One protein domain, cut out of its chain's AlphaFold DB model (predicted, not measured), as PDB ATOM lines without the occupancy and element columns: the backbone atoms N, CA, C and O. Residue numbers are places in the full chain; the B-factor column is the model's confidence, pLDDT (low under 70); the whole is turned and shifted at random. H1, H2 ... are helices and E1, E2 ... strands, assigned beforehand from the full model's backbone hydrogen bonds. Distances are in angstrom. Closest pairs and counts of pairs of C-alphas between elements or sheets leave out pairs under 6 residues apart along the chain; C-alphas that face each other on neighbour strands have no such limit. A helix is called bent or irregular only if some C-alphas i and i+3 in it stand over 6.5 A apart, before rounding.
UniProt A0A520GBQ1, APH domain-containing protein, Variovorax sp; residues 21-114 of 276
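This is residues 21 to 114 of the 276 residues of the protein "APH domain-containing protein" of Variovorax sp (UniProt A0A520GBQ1). A strongly twisted antiparallel sheet of five strands curls round one long helix, H1, which covers one of its faces. The second helix, H2, is set off beside the edge strand E4 and only grazes the sheet. The printed part has 94 residues, with two named helices and five named strands in the order H1, E1, E2, E3, H2, E4, E5; the sheet's order is E1, E2, E3, E5, E4, and the class is mixed, helices and strands. The whole is compact, with a radius of gyration of the C-alphas of 13.0 A and spans of 34 by 34 by 22 A.

Strand beside strand, the sheet runs E1, residues 39 to 49, E2, residues 55 to 61, E3, residues 68 to 73, E5, residues 110 to 114, and E4, residues 101 to 105. E1, E2 and E3 form a meander, each strand the antiparallel neighbour of the one before. In the hairpin of E1 and E2, N 45 and O 58 are 2.9 A apart, within hydrogen-bond range; in that of E2 and E3, N 57 and O 71 are at 2.8 A. Between E3 and E5, N 72 and O 111 are at 2.9 A, and in the hairpin of E4 and E5, N 112 and O 103 are at 2.9 A. H1, residues 21 to 37, is on the sheet, in two layers, helix over one face; its closest C-alphas to E1 are those of Leu 30 and Pro 41, 7.1 A apart, and to E5 those of Phe 26 and Phe 110, 7.6 A apart. H2, residues 82 to 93, only grazes the sheet with residues 82 to 89; its closest C-alphas to E4 are those of Val 85 and Val 101, at 6.6 A. E3, H2 and E4 make a split strand-helix-strand unit, two strands running the same way with E5 between them, and its crossover is right-handed. H1 and H2 are apart. Every O i to N i+4 pair of H2 is within hydrogen-bond range, and 11 of 13 in H1.

H1 begins at C-alpha 21, (17.589, -56.890, -34.445), and measures 24.1 A; it is irregular, with C-alphas 32 and 35 7.0 A apart, and has a kink of 26 degrees near residue 31. E1 measures 21.2 A and bends by 89 degrees at residue 42. E2 measures 19.4 A, H2 16.7 A and E3 16.3 A. E5 ends at C-alpha 114, (17.005, -38.858, -15.677).

The C-alphas farthest apart, those of Ala 21 and Gly 95, are 38.6 A apart. The printed part has no cut and no long link. The mean pLDDT of the printed part is 93.7; residues 49 to 51 are under 70.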
ATOM      1  N   ALA A  21      18.010 -56.165 -35.640       94.12
ATOM      2  CA  ALA A  21      17.589 -56.890 -34.445       94.12
ATOM      3  C   ALA A  21      17.710 -56.002 -33.199       94.12
ATOM      4  O   ALA A  21      16.781 -55.956 -32.385       94.12
ATOM      5  N   ARG A  22      18.806 -55.234 -33.097       94.31
ATOM      6  CA  ARG A  22      18.994 -54.229 -32.044       94.31
ATOM      7  C   ARG A  22      17.933 -53.135 -32.095       94.31
ATOM      8  O   ARG A  22      17.362 -52.820 -31.054       94.31
ATOM      9  N   ALA A  23      17.623 -52.618 -33.286       94.06
ATOM     10  CA  ALA A  23      16.567 -51.620 -33.473       94.06
ATOM     11  C   ALA A  23      15.213 -52.125 -32.946       94.06
ATOM     12  O   ALA A  23      14.559 -51.461 -32.145       94.06
ATOM     13  N   ALA A  24      14.832 -53.353 -33.315       95.31
ATOM     14  CA  ALA A  24      13.585 -53.956 -32.858       95.31
ATOM     15  C   ALA A  24      13.574 -54.223 -31.339       95.31
ATOM     16  O   ALA A  24      12.524 -54.117 -30.705       95.31
ATOM     17  N   ALA A  25      14.715 -54.585 -30.742       96.25
ATOM     18  CA  ALA A  25      14.836 -54.737 -29.290       96.25
ATOM     19  C   ALA A  25      14.656 -53.397 -28.564       96.25
ATOM     20  O   ALA A  25      13.871 -53.322 -27.619       96.25
ATOM     21  N   PHE A  26      15.304 -52.339 -29.058       96.50
ATOM     22  CA  PHE A  26      15.164 -50.979 -28.543       96.50
ATOM     23  C   PHE A  26      13.709 -50.501 -28.595       96.50
ATOM     24  O   PHE A  26      13.178 -50.034 -27.591       96.50
ATOM     25  N   GLU A  27      13.037 -50.661 -29.739       95.62
ATOM     26  CA  GLU A  27      11.640 -50.247 -29.914       95.62
ATOM     27  C   GLU A  27      10.690 -50.999 -28.976       95.62
ATOM     28  O   GLU A  27       9.842 -50.376 -28.333       95.62
ATOM     29  N   ARG A  28      10.846 -52.327 -28.852       97.06
ATOM     30  CA  ARG A  28      10.039 -53.141 -27.927       97.06
ATOM     31  C   ARG A  28      10.241 -52.715 -26.479       97.06
ATOM     32  O   ARG A  28       9.258 -52.547 -25.759       97.06
ATOM     33  N   TRP A  29      11.495 -52.550 -26.060       97.69
ATOM     34  CA  TRP A  29      11.821 -52.123 -24.705       97.69
ATOM     35  C   TRP A  29      11.248 -50.733 -24.425       97.69
ATOM     36  O   TRP A  29      10.479 -50.572 -23.479       97.69
ATOM     37  N   LEU A  30      11.519 -49.750 -25.291       97.19
ATOM     38  CA  LEU A  30      11.046 -48.380 -25.113       97.19
ATOM     39  C   LEU A  30       9.515 -48.318 -25.052       97.19
ATOM     40  O   LEU A  30       8.968 -47.626 -24.192       97.19
ATOM     41  N   ALA A  31       8.813 -49.063 -25.909       96.31
ATOM     42  CA  ALA A  31       7.356 -49.151 -25.879       96.31
ATOM     43  C   ALA A  31       6.825 -49.709 -24.547       96.31
ATOM     44  O   ALA A  31       5.783 -49.254 -24.076       96.31
ATOM     45  N   ALA A  32       7.544 -50.645 -23.921       97.06
ATOM     46  CA  ALA A  32       7.172 -51.206 -22.626       97.06
ATOM     47  C   ALA A  32       7.361 -50.207 -21.467       97.06
ATOM     48  O   ALA A  32       6.490 -50.120 -20.603       97.06
ATOM     49  N   VAL A  33       8.446 -49.417 -21.456       97.00
ATOM     50  CA  VAL A  33       8.720 -48.451 -20.364       97.00
ATOM     51  C   VAL A  33       7.905 -47.160 -20.500       97.00
ATOM     52  O   VAL A  33       7.591 -46.492 -19.512       97.00
ATOM     53  N   SER A  34       7.552 -46.790 -21.734       96.44
ATOM     54  CA  SER A  34       6.978 -45.477 -22.051       96.44
ATOM     55  C   SER A  34       5.701 -45.121 -21.283       96.44
ATOM     56  O   SER A  34       5.617 -43.975 -20.839       96.44
ATOM     57  N   PRO A  35       4.714 -46.020 -21.080       96.06
ATOM     58  CA  PRO A  35       3.494 -45.680 -20.347       96.06
ATOM     59  C   PRO A  35       3.756 -45.280 -18.892       96.06
ATOM     60  O   PRO A  35       3.210 -44.279 -18.431       96.06
ATOM     61  N   ALA A  36       4.620 -46.020 -18.188       95.44
ATOM     62  CA  ALA A  36       4.947 -45.755 -16.786       95.44
ATOM     63  C   ALA A  36       5.706 -44.428 -16.615       95.44
ATOM     64  O   ALA A  36       5.474 -43.689 -15.663       95.44
ATOM     65  N   GLN A  37       6.566 -44.101 -17.582       95.44
ATOM     66  CA  GLN A  37       7.445 -42.927 -17.564       95.44
ATOM     67  C   GLN A  37       6.878 -41.736 -18.368       95.44
ATOM     68  O   GLN A  37       7.527 -40.696 -18.513       95.44
ATOM     69  N   LYS A  38       5.651 -41.881 -18.897       96.62
ATOM     70  CA  LYS A  38       4.937 -40.908 -19.744       96.62
ATOM     71  C   LYS A  38       5.759 -40.420 -20.951       96.62
ATOM     72  O   LYS A  38       5.632 -39.266 -21.359       96.62
ATOM     73  N   LEU A  39       6.601 -41.280 -21.521       97.00
ATOM     74  CA  LEU A  39       7.517 -40.911 -22.605       97.00
ATOM     75  C   LEU A  39       6.785 -40.696 -23.936       97.00
ATOM     76  O   LEU A  39       5.693 -41.220 -24.173       97.00
ATOM     77  N   LEU A  40       7.427 -39.943 -24.826       96.44
ATOM     78  CA  LEU A  40       7.031 -39.716 -26.212       96.44
ATOM     79  C   LEU A  40       8.059 -40.370 -27.158       96.44
ATOM     80  O   LEU A  40       8.959 -39.676 -27.633       96.44
ATOM     81  N   PRO A  41       7.956 -41.680 -27.464       94.69
ATOM     82  CA  PRO A  41       8.959 -42.418 -28.248       94.69
ATOM     83  C   PRO A  41       9.333 -41.796 -29.597       94.69
ATOM     84  O   PRO A  41      10.462 -41.913 -30.053       94.69
ATOM     85  N   GLN A  42       8.406 -41.085 -30.234       93.62
ATOM     86  CA  GLN A  42       8.637 -40.407 -31.509       93.62
ATOM     87  C   GLN A  42       9.613 -39.218 -31.427       93.62
ATOM     88  O   GLN A  42       9.998 -38.672 -32.456       93.62
ATOM     89  N   THR A  43       9.976 -38.784 -30.217       95.19
ATOM     90  CA  THR A  43      10.901 -37.661 -29.965       95.19
ATOM     91  C   THR A  43      12.334 -38.116 -29.693       95.19
ATOM     92  O   THR A  43      13.206 -37.280 -29.428       95.19
ATOM     93  N   VAL A  44      12.578 -39.433 -29.723       95.56
ATOM     94  CA  VAL A  44      13.895 -40.001 -29.443       95.56
ATOM     95  C   VAL A  44      14.909 -39.462 -30.442       95.56
ATOM     96  O   VAL A  44      14.766 -39.633 -31.651       95.56
ATOM     97  N   ARG A  45      15.959 -38.841 -29.915       93.94
ATOM     98  CA  ARG A  45      17.047 -38.225 -30.679       93.94
ATOM     99  C   ARG A  45      18.388 -38.542 -30.056       93.94
ATOM    100  O   ARG A  45      18.466 -38.771 -28.854       93.94
ATOM    101  N   LEU A  46      19.452 -38.524 -30.852       91.88
ATOM    102  CA  LEU A  46      20.804 -38.676 -30.321       91.88
ATOM    103  C   LEU A  46      21.106 -37.524 -29.349       91.88
ATOM    104  O   LEU A  46      20.904 -36.358 -29.687       91.88
ATOM    105  N   ALA A  47      21.548 -37.860 -28.141       88.19
ATOM    106  CA  ALA A  47      22.007 -36.903 -27.139       88.19
ATOM    107  C   ALA A  47      23.532 -36.798 -27.163       88.19
ATOM    108  O   ALA A  47      24.077 -35.701 -27.164       88.19
ATOM    109  N   SER A  48      24.193 -37.953 -27.214       80.44
ATOM    110  CA  SER A  48      25.634 -38.085 -27.368       80.44
ATOM    111  C   SER A  48      25.953 -39.458 -27.959       80.44
ATOM    112  O   SER A  48      25.255 -40.443 -27.694       80.44
ATOM    113  N   ALA A  49      27.000 -39.515 -28.773       65.69
ATOM    114  CA  ALA A  49      27.684 -40.752 -29.106       65.69
ATOM    115  C   ALA A  49      29.056 -40.662 -28.442       65.69
ATOM    116  O   ALA A  49      29.836 -39.765 -28.760       65.69
ATOM    117  N   ASP A  50      29.288 -41.534 -27.471       63.00
ATOM    118  CA  ASP A  50      30.560 -41.606 -26.769       63.00
ATOM    119  C   ASP A  50      31.627 -42.260 -27.673       63.00
ATOM    120  O   ASP A  50      31.307 -42.844 -28.711       63.00
ATOM    121  N   ALA A  51      32.903 -42.171 -27.294       57.81
ATOM    122  CA  ALA A  51      33.981 -42.926 -27.936       57.81
ATOM    123  C   ALA A  51      33.883 -44.444 -27.662       57.81
ATOM    124  O   ALA A  51      34.602 -45.234 -28.277       57.81
ATOM    125  N   SER A  52      33.002 -44.846 -26.740       73.12
ATOM    126  CA  SER A  52      32.665 -46.231 -26.414       73.12
ATOM    127  C   SER A  52      31.576 -46.809 -27.335       73.12
ATOM    128  O   SER A  52      31.063 -46.159 -28.246       73.12
ATOM    129  N   PHE A  53      31.187 -48.064 -27.092       84.25
ATOM    130  CA  PHE A  53      30.041 -48.675 -27.774       84.25
ATOM    131  C   PHE A  53      28.686 -48.209 -27.215       84.25
ATOM    132  O   PHE A  53      27.646 -48.606 -27.749       84.25
ATOM    133  N   ARG A  54      28.686 -47.374 -26.164       90.38
ATOM    134  CA  ARG A  54      27.480 -46.825 -25.536       90.38
ATOM    135  C   ARG A  54      26.930 -45.671 -26.363       90.38
ATOM    136  O   ARG A  54      27.651 -44.772 -26.796       90.38
ATOM    137  N   ARG A  55      25.614 -45.656 -26.536       92.25
ATOM    138  CA  ARG A  55      24.899 -44.548 -27.174       92.25
ATOM    139  C   ARG A  55      23.900 -43.960 -26.202       92.25
ATOM    140  O   ARG A  55      23.218 -44.692 -25.489       92.25
ATOM    141  N   TYR A  56      23.780 -42.639 -26.227       94.12
ATOM    142  CA  TYR A  56      22.832 -41.921 -25.393       94.12
ATOM    143  C   TYR A  56      21.803 -41.233 -26.272       94.12
ATOM    144  O   TYR A  56      22.136 -40.439 -27.157       94.12
ATOM    145  N   PHE A  57      20.534 -41.515 -26.010       95.50
ATOM    146  CA  PHE A  57      19.412 -40.881 -26.679       95.50
ATOM    147  C   PHE A  57      18.604 -40.068 -25.688       95.50
ATOM    148  O   PHE A  57      18.420 -40.474 -24.550       95.50
ATOM    149  N   ARG A  58      18.073 -38.936 -26.124       96.31
ATOM    150  CA  ARG A  58      17.143 -38.128 -25.346       96.31
ATOM    151  C   ARG A  58      15.729 -38.373 -25.840       96.31
ATOM    152  O   ARG A  58      15.504 -38.403 -27.047       96.31
ATOM    153  N   VAL A  59      14.790 -38.515 -24.914       97.00
ATOM    154  CA  VAL A  59      13.362 -38.689 -25.193       97.00
ATOM    155  C   VAL A  59      12.552 -37.728 -24.329       97.00
ATOM    156  O   VAL A  59      12.849 -37.542 -23.149       97.00
ATOM    157  N   ASP A  60      11.548 -37.092 -24.923       96.69
ATOM    158  CA  ASP A  60      10.671 -36.160 -24.219       96.69
ATOM    159  C   ASP A  60       9.623 -36.929 -23.405       96.69
ATOM    160  O   ASP A  60       9.189 -38.023 -23.781       96.69
ATOM    161  N   SER A  61       9.182 -36.343 -22.295       96.50
ATOM    162  CA  SER A  61       8.058 -36.837 -21.498       96.50
ATOM    163  C   SER A  61       6.860 -35.899 -21.625       96.50
ATOM    164  O   SER A  61       7.008 -34.690 -21.785       96.50
ATOM    165  N   ARG A  62       5.649 -36.452 -21.513       95.44
ATOM    166  CA  ARG A  62       4.417 -35.664 -21.341       95.44
ATOM    167  C   ARG A  62       4.327 -35.019 -19.961       95.44
ATOM    168  O   ARG A  62       3.449 -34.193 -19.738       95.44
ATOM    169  N   ASP A  63       5.164 -35.449 -19.024       93.81
ATOM    170  CA  ASP A  63       5.252 -34.849 -17.704       93.81
ATOM    171  C   ASP A  63       6.159 -33.615 -17.755       93.81
ATOM    172  O   ASP A  63       7.376 -33.727 -17.904       93.81
ATOM    173  N   GLU A  64       5.568 -32.424 -17.655       87.69
ATOM    174  CA  GLU A  64       6.306 -31.157 -17.741       87.69
ATOM    175  C   GLU A  64       7.339 -30.996 -16.618       87.69
ATOM    176  O   GLU A  64       8.382 -30.382 -16.839       87.69
ATOM    177  N   ALA A  65       7.098 -31.589 -15.441       88.38
ATOM    178  CA  ALA A  65       8.055 -31.561 -14.333       88.38
ATOM    179  C   ALA A  65       9.317 -32.388 -14.637       88.38
ATOM    180  O   ALA A  65      10.384 -32.126 -14.089       88.38
ATOM    181  N   VAL A  66       9.197 -33.374 -15.527       90.12
ATOM    182  CA  VAL A  66      10.300 -34.204 -16.018       90.12
ATOM    183  C   VAL A  66      10.989 -33.548 -17.209       90.12
ATOM    184  O   VAL A  66      12.215 -33.462 -17.250       90.12
ATOM    185  N   GLY A  67      10.209 -33.108 -18.198       92.75
ATOM    186  CA  GLY A  67      10.703 -32.597 -19.473       92.75
ATOM    187  C   GLY A  67      11.313 -33.692 -20.352       92.75
ATOM    188  O   GLY A  67      10.722 -34.069 -21.363       92.75
ATOM    189  N   THR A  68      12.483 -34.216 -19.978       95.81
ATOM    190  CA  THR A  68      13.259 -35.182 -20.772       95.81
ATOM    191  C   THR A  68      13.863 -36.306 -19.923       95.81
ATOM    192  O   THR A  68      14.012 -36.205 -18.702       95.81
ATOM    193  N   ARG A  69      14.198 -37.411 -20.596       97.56
ATOM    194  CA  ARG A  69      14.951 -38.558 -20.071       97.56
ATOM    195  C   ARG A  69      16.067 -38.945 -21.027       97.56
ATOM    196  O   ARG A  69      15.983 -38.649 -22.222       97.56
ATOM    197  N   ILE A  70      17.064 -39.650 -20.504       97.31
ATOM    198  CA  ILE A  70      18.141 -40.239 -21.294       97.31
ATOM    199  C   ILE A  70      17.950 -41.752 -21.362       97.31
ATOM    200  O   ILE A  70      17.752 -42.415 -20.353       97.31
ATOM    201  N   VAL A  71      18.009 -42.309 -22.564       97.25
ATOM    202  CA  VAL A  71      18.136 -43.743 -22.796       97.25
ATOM    203  C   VAL A  71      19.601 -44.044 -23.057       97.25
ATOM    204  O   VAL A  71      20.185 -43.480 -23.982       97.25
ATOM    205  N   MET A  72      20.177 -44.945 -22.271       96.38
ATOM    206  CA  MET A  72      21.485 -45.528 -22.546       96.38
ATOM    207  C   MET A  72      21.289 -46.863 -23.265       96.38
ATOM    208  O   MET A  72      20.599 -47.754 -22.768       96.38
ATOM    209  N   ASP A  73      21.899 -46.984 -24.437       94.94
ATOM    210  CA  ASP A  73      21.998 -48.202 -25.234       94.94
ATOM    211  C   ASP A  73      23.428 -48.736 -25.121       94.94
ATOM    212  O   ASP A  73      24.356 -48.157 -25.687       94.94
ATOM    213  N   ALA A  74      23.602 -49.811 -24.352       93.50
ATOM    214  CA  ALA A  74      24.880 -50.463 -24.105       93.50
ATOM    215  C   ALA A  74      24.766 -51.956 -24.453       93.50
ATOM    216  O   ALA A  74      24.313 -52.745 -23.624       93.50
ATOM    217  N   PRO A  75      25.117 -52.359 -25.688       92.44
ATOM    218  CA  PRO A  75      25.024 -53.751 -26.119       92.44
ATOM    219  C   PRO A  75      25.795 -54.697 -25.174       92.44
ATOM    220  O   PRO A  75      27.009 -54.530 -25.034       92.44
ATOM    221  N   PRO A  76      25.139 -55.688 -24.530       90.06
ATOM    222  CA  PRO A  76      25.767 -56.523 -23.496       90.06
ATOM    223  C   PRO A  76      26.964 -57.358 -23.963       90.06
ATOM    224  O   PRO A  76      27.800 -57.748 -23.156       90.06
ATOM    225  N   ASP A  77      27.053 -57.649 -25.263       89.06
ATOM    226  CA  ASP A  77      28.185 -58.344 -25.882       89.06
ATOM    227  C   ASP A  77      29.447 -57.471 -25.975       89.06
ATOM    228  O   ASP A  77      30.544 -57.992 -26.180       89.06
ATOM    229  N   LYS A  78      29.294 -56.152 -25.823       88.31
ATOM    230  CA  LYS A  78      30.373 -55.165 -25.937       88.31
ATOM    231  C   LYS A  78      30.653 -54.443 -24.632       88.31
ATOM    232  O   LYS A  78      31.794 -54.066 -24.396       88.31
ATOM    233  N   GLU A  79      29.626 -54.237 -23.813       87.69
ATOM    234  CA  GLU A  79      29.683 -53.290 -22.712       87.69
ATOM    235  C   GLU A  79      28.865 -53.759 -21.497       87.69
ATOM    236  O   GLU A  79      27.653 -53.968 -21.585       87.69
ATOM    237  N   ASP A  80      29.512 -53.861 -20.332       90.12
ATOM    238  CA  ASP A  80      28.821 -54.153 -19.073       90.12
ATOM    239  C   ASP A  80      28.250 -52.867 -18.449       90.12
ATOM    240  O   ASP A  80      28.952 -51.882 -18.187       90.12
ATOM    241  N   SER A  81      26.940 -52.881 -18.199       94.06
ATOM    242  CA  SER A  81      26.211 -51.780 -17.563       94.06
ATOM    243  C   SER A  81      26.104 -51.916 -16.043       94.06
ATOM    244  O   SER A  81      25.742 -50.945 -15.377       94.06
ATOM    245  N   ALA A  82      26.411 -53.082 -15.469       94.62
ATOM    246  CA  ALA A  82      26.308 -53.297 -14.029       94.62
ATOM    247  C   ALA A  82      27.201 -52.344 -13.202       94.62
ATOM    248  O   ALA A  82      26.707 -51.827 -12.193       94.62
ATOM    249  N   PRO A  83      28.451 -52.022 -13.609       94.69
ATOM    250  CA  PRO A  83      29.262 -51.015 -12.923       94.69
ATOM    251  C   PRO A  83      28.598 -49.636 -12.892       94.69
ATOM    252  O   PRO A  83      28.545 -49.014 -11.833       94.69
ATOM    253  N   PHE A  84      28.008 -49.203 -14.013       96.25
ATOM    254  CA  PHE A  84      27.290 -47.929 -14.098       96.25
ATOM    255  C   PHE A  84      26.146 -47.876 -13.080       96.25
ATOM    256  O   PHE A  84      26.089 -46.960 -12.264       96.25
ATOM    257  N   VAL A  85      25.266 -48.885 -13.075       97.06
ATOM    258  CA  VAL A  85      24.103 -48.924 -12.168       97.06
ATOM    259  C   VAL A  85      24.546 -48.934 -10.706       97.06
ATOM    260  O   VAL A  85      24.012 -48.191  -9.882       97.06
ATOM    261  N   ARG A  86      25.557 -49.745 -10.389       97.56
ATOM    262  CA  ARG A  86      26.100 -49.857  -9.036       97.56
ATOM    263  C   ARG A  86      26.684 -48.535  -8.546       97.56
ATOM    264  O   ARG A  86      26.419 -48.139  -7.415       97.56
ATOM    265  N   ILE A  87      27.496 -47.870  -9.363       97.88
ATOM    266  CA  ILE A  87      28.179 -46.637  -8.958       97.88
ATOM    267  C   ILE A  87      27.198 -45.463  -8.918       97.88
ATOM    268  O   ILE A  87      27.268 -44.674  -7.981       97.88
ATOM    269  N   ALA A  88      26.216 -45.405  -9.825       97.81
ATOM    270  CA  ALA A  88      25.127 -44.430  -9.757       97.81
ATOM    271  C   ALA A  88      24.376 -44.519  -8.416       97.81
ATOM    272  O   ALA A  88      24.120 -43.500  -7.772       97.81
ATOM    273  N   GLN A  89      24.090 -45.738  -7.943       97.62
ATOM    274  CA  GLN A  89      23.485 -45.943  -6.628       97.62
ATOM    275  C   GLN A  89      24.404 -45.473  -5.488       97.62
ATOM    276  O   GLN A  89      23.942 -44.782  -4.584       97.62
ATOM    277  N   LEU A  90      25.699 -45.803  -5.531       98.25
ATOM    278  CA  LEU A  90      26.658 -45.353  -4.514       98.25
ATOM    279  C   LEU A  90      26.761 -43.823  -4.458       98.25
ATOM    280  O   LEU A  90      26.857 -43.260  -3.370       98.25
ATOM    281  N   MET A  91      26.727 -43.147  -5.608       98.25
ATOM    282  CA  MET A  91      26.725 -41.685  -5.672       98.25
ATOM    283  C   MET A  91      25.449 -41.100  -5.073       98.25
ATOM    284  O   MET A  91      25.536 -40.190  -4.249       98.25
ATOM    285  N   ALA A  92      24.286 -41.673  -5.386       97.31
ATOM    286  CA  ALA A  92      23.024 -41.258  -4.780       97.31
ATOM    287  C   ALA A  92      23.036 -41.431  -3.248       97.31
ATOM    288  O   ALA A  92      22.650 -40.517  -2.521       97.31
ATOM    289  N   GLU A  93      23.544 -42.561  -2.741       97.56
ATOM    290  CA  GLU A  93      23.713 -42.812  -1.300       97.56
ATOM    291  C   GLU A  93      24.706 -41.842  -0.640       97.56
ATOM    292  O   GLU A  93      24.521 -41.454   0.514       97.56
ATOM    293  N   ALA A  94      25.737 -41.411  -1.374       97.75
ATOM    294  CA  ALA A  94      26.682 -40.380  -0.947       97.75
ATOM    295  C   ALA A  94      26.089 -38.958  -0.989       97.75
ATOM    296  O   ALA A  94      26.740 -37.997  -0.574       97.75
ATOM    297  N   GLY A  95      24.870 -38.797  -1.514       96.94
ATOM    298  CA  GLY A  95      24.259 -37.498  -1.768       96.94
ATOM    299  C   GLY A  95      24.944 -36.729  -2.896       96.94
ATOM    300  O   GLY A  95      24.846 -35.507  -2.927       96.94
ATOM    301  N   VAL A  96      25.665 -37.405  -3.790       97.50
ATOM    302  CA  VAL A  96      26.253 -36.834  -5.005       97.50
ATOM    303  C   VAL A  96      25.237 -36.963  -6.132       97.50
ATOM    304  O   VAL A  96      24.721 -38.047  -6.399       97.50
ATOM    305  N   LYS A  97      24.940 -35.848  -6.800       96.75
ATOM    306  CA  LYS A  97      24.013 -35.839  -7.929       96.75
ATOM    307  C   LYS A  97      24.677 -36.506  -9.131       96.75
ATOM    308  O   LYS A  97      25.699 -36.036  -9.616       96.75
ATOM    309  N   ALA A  98      24.086 -37.589  -9.602       96.31
ATOM    310  CA  ALA A  98      24.481 -38.359 -10.775       96.31
ATOM    311  C   ALA A  98      23.196 -38.840 -11.477       96.31
ATOM    312  O   ALA A  98      22.127 -38.742 -10.863       96.31
ATOM    313  N   PRO A  99      23.249 -39.346 -12.723       96.00
ATOM    314  CA  PRO A  99      22.077 -39.869 -13.397       96.00
ATOM    315  C   PRO A  99      21.420 -40.969 -12.566       96.00
ATOM    316  O   PRO A  99      22.033 -41.993 -12.250       96.00
ATOM    317  N   GLN A 100      20.158 -40.763 -12.222       96.12
ATOM    318  CA  GLN A 100      19.342 -41.744 -11.539       96.12
ATOM    319  C   GLN A 100      18.915 -42.822 -12.533       96.12
ATOM    320  O   GLN A 100      18.270 -42.532 -13.538       96.12
ATOM    321  N   VAL A 101      19.207 -44.084 -12.217       97.62
ATOM    322  CA  VAL A 101      18.696 -45.225 -12.986       97.62
ATOM    323  C   VAL A 101      17.227 -45.442 -12.637       97.62
ATOM    324  O   VAL A 101      16.896 -45.845 -11.523       97.62
ATOM    325  N   LEU A 102      16.343 -45.149 -13.588       97.25
ATOM    326  CA  LEU A 102      14.891 -45.277 -13.441       97.25
ATOM    327  C   LEU A 102      14.400 -46.664 -13.854       97.25
ATOM    328  O   LEU A 102      13.505 -47.210 -13.224       97.25
ATOM    329  N   GLU A 103      14.993 -47.222 -14.909       97.44
ATOM    330  CA  GLU A 103      14.717 -48.568 -15.413       97.44
ATOM    331  C   GLU A 103      16.012 -49.181 -15.945       97.44
ATOM    332  O   GLU A 103      16.810 -48.490 -16.582       97.44
ATOM    333  N   TRP A 104      16.205 -50.485 -15.741       97.06
ATOM    334  CA  TRP A 104      17.343 -51.221 -16.293       97.06
ATOM    335  C   TRP A 104      16.913 -52.594 -16.804       97.06
ATOM    336  O   TRP A 104      16.525 -53.475 -16.040       97.06
ATOM    337  N   HIS A 105      17.028 -52.790 -18.116       96.94
ATOM    338  CA  HIS A 105      16.829 -54.082 -18.756       96.94
ATOM    339  C   HIS A 105      18.181 -54.739 -19.031       96.94
ATOM    340  O   HIS A 105      18.744 -54.607 -20.116       96.94
ATOM    341  N   ALA A 106      18.707 -55.451 -18.031       94.44
ATOM    342  CA  ALA A 106      20.050 -56.032 -18.068       94.44
ATOM    343  C   ALA A 106      20.285 -56.981 -19.254       94.44
ATOM    344  O   ALA A 106      21.354 -56.943 -19.852       94.44
ATOM    345  N   ALA A 107      19.281 -57.780 -19.630       94.00
ATOM    346  CA  ALA A 107      19.412 -58.773 -20.699       94.00
ATOM    347  C   ALA A 107      19.699 -58.153 -22.076       94.00
ATOM    348  O   ALA A 107      20.425 -58.746 -22.866       94.00
ATOM    349  N   ASP A 108      19.168 -56.953 -22.332       94.31
ATOM    350  CA  ASP A 108      19.424 -56.217 -23.574       94.31
ATOM    351  C   ASP A 108      20.328 -54.994 -23.351       94.31
ATOM    352  O   ASP A 108      20.665 -54.316 -24.311       94.31
ATOM    353  N   GLY A 109      20.739 -54.673 -22.123       95.06
ATOM    354  CA  GLY A 109      21.615 -53.530 -21.845       95.06
ATOM    355  C   GLY A 109      20.997 -52.167 -22.187       95.06
ATOM    356  O   GLY A 109      21.675 -51.284 -22.710       95.06
ATOM    357  N   PHE A 110      19.699 -51.997 -21.920       97.00
ATOM    358  CA  PHE A 110      19.022 -50.700 -22.020       97.00
ATOM    359  C   PHE A 110      18.762 -50.121 -20.634       97.00
ATOM    360  O   PHE A 110      18.278 -50.830 -19.746       97.00
ATOM    361  N   LEU A 111      19.065 -48.838 -20.447       97.88
ATOM    362  CA  LEU A 111      18.745 -48.109 -19.222       97.88
ATOM    363  C   LEU A 111      17.934 -46.864 -19.561       97.88
ATOM    364  O   LEU A 111      18.194 -46.198 -20.563       97.88
ATOM    365  N   LEU A 112      16.992 -46.525 -18.686       98.19
ATOM    366  CA  LEU A 112      16.373 -45.210 -18.650       98.19
ATOM    367  C   LEU A 112      16.944 -44.434 -17.467       98.19
ATOM    368  O   LEU A 112      16.904 -44.910 -16.333       98.19
ATOM    369  N   LEU A 113      17.432 -43.234 -17.744       97.75
ATOM    370  CA  LEU A 113      18.044 -42.321 -16.796       97.75
ATOM    371  C   LEU A 113      17.262 -41.005 -16.766       97.75
ATOM    372  O   LEU A 113      16.609 -40.627 -17.750       97.75
ATOM    373  N   ASP A 114      17.340 -40.278 -15.657       95.56
ATOM    374  CA  ASP A 114      17.005 -38.858 -15.677       95.56
ATOM    375  C   ASP A 114      17.998 -38.062 -16.551       95.56
ATOM    376  O   ASP A 114      19.015 -38.567 -17.028       95.56
TER     377      ASP A 114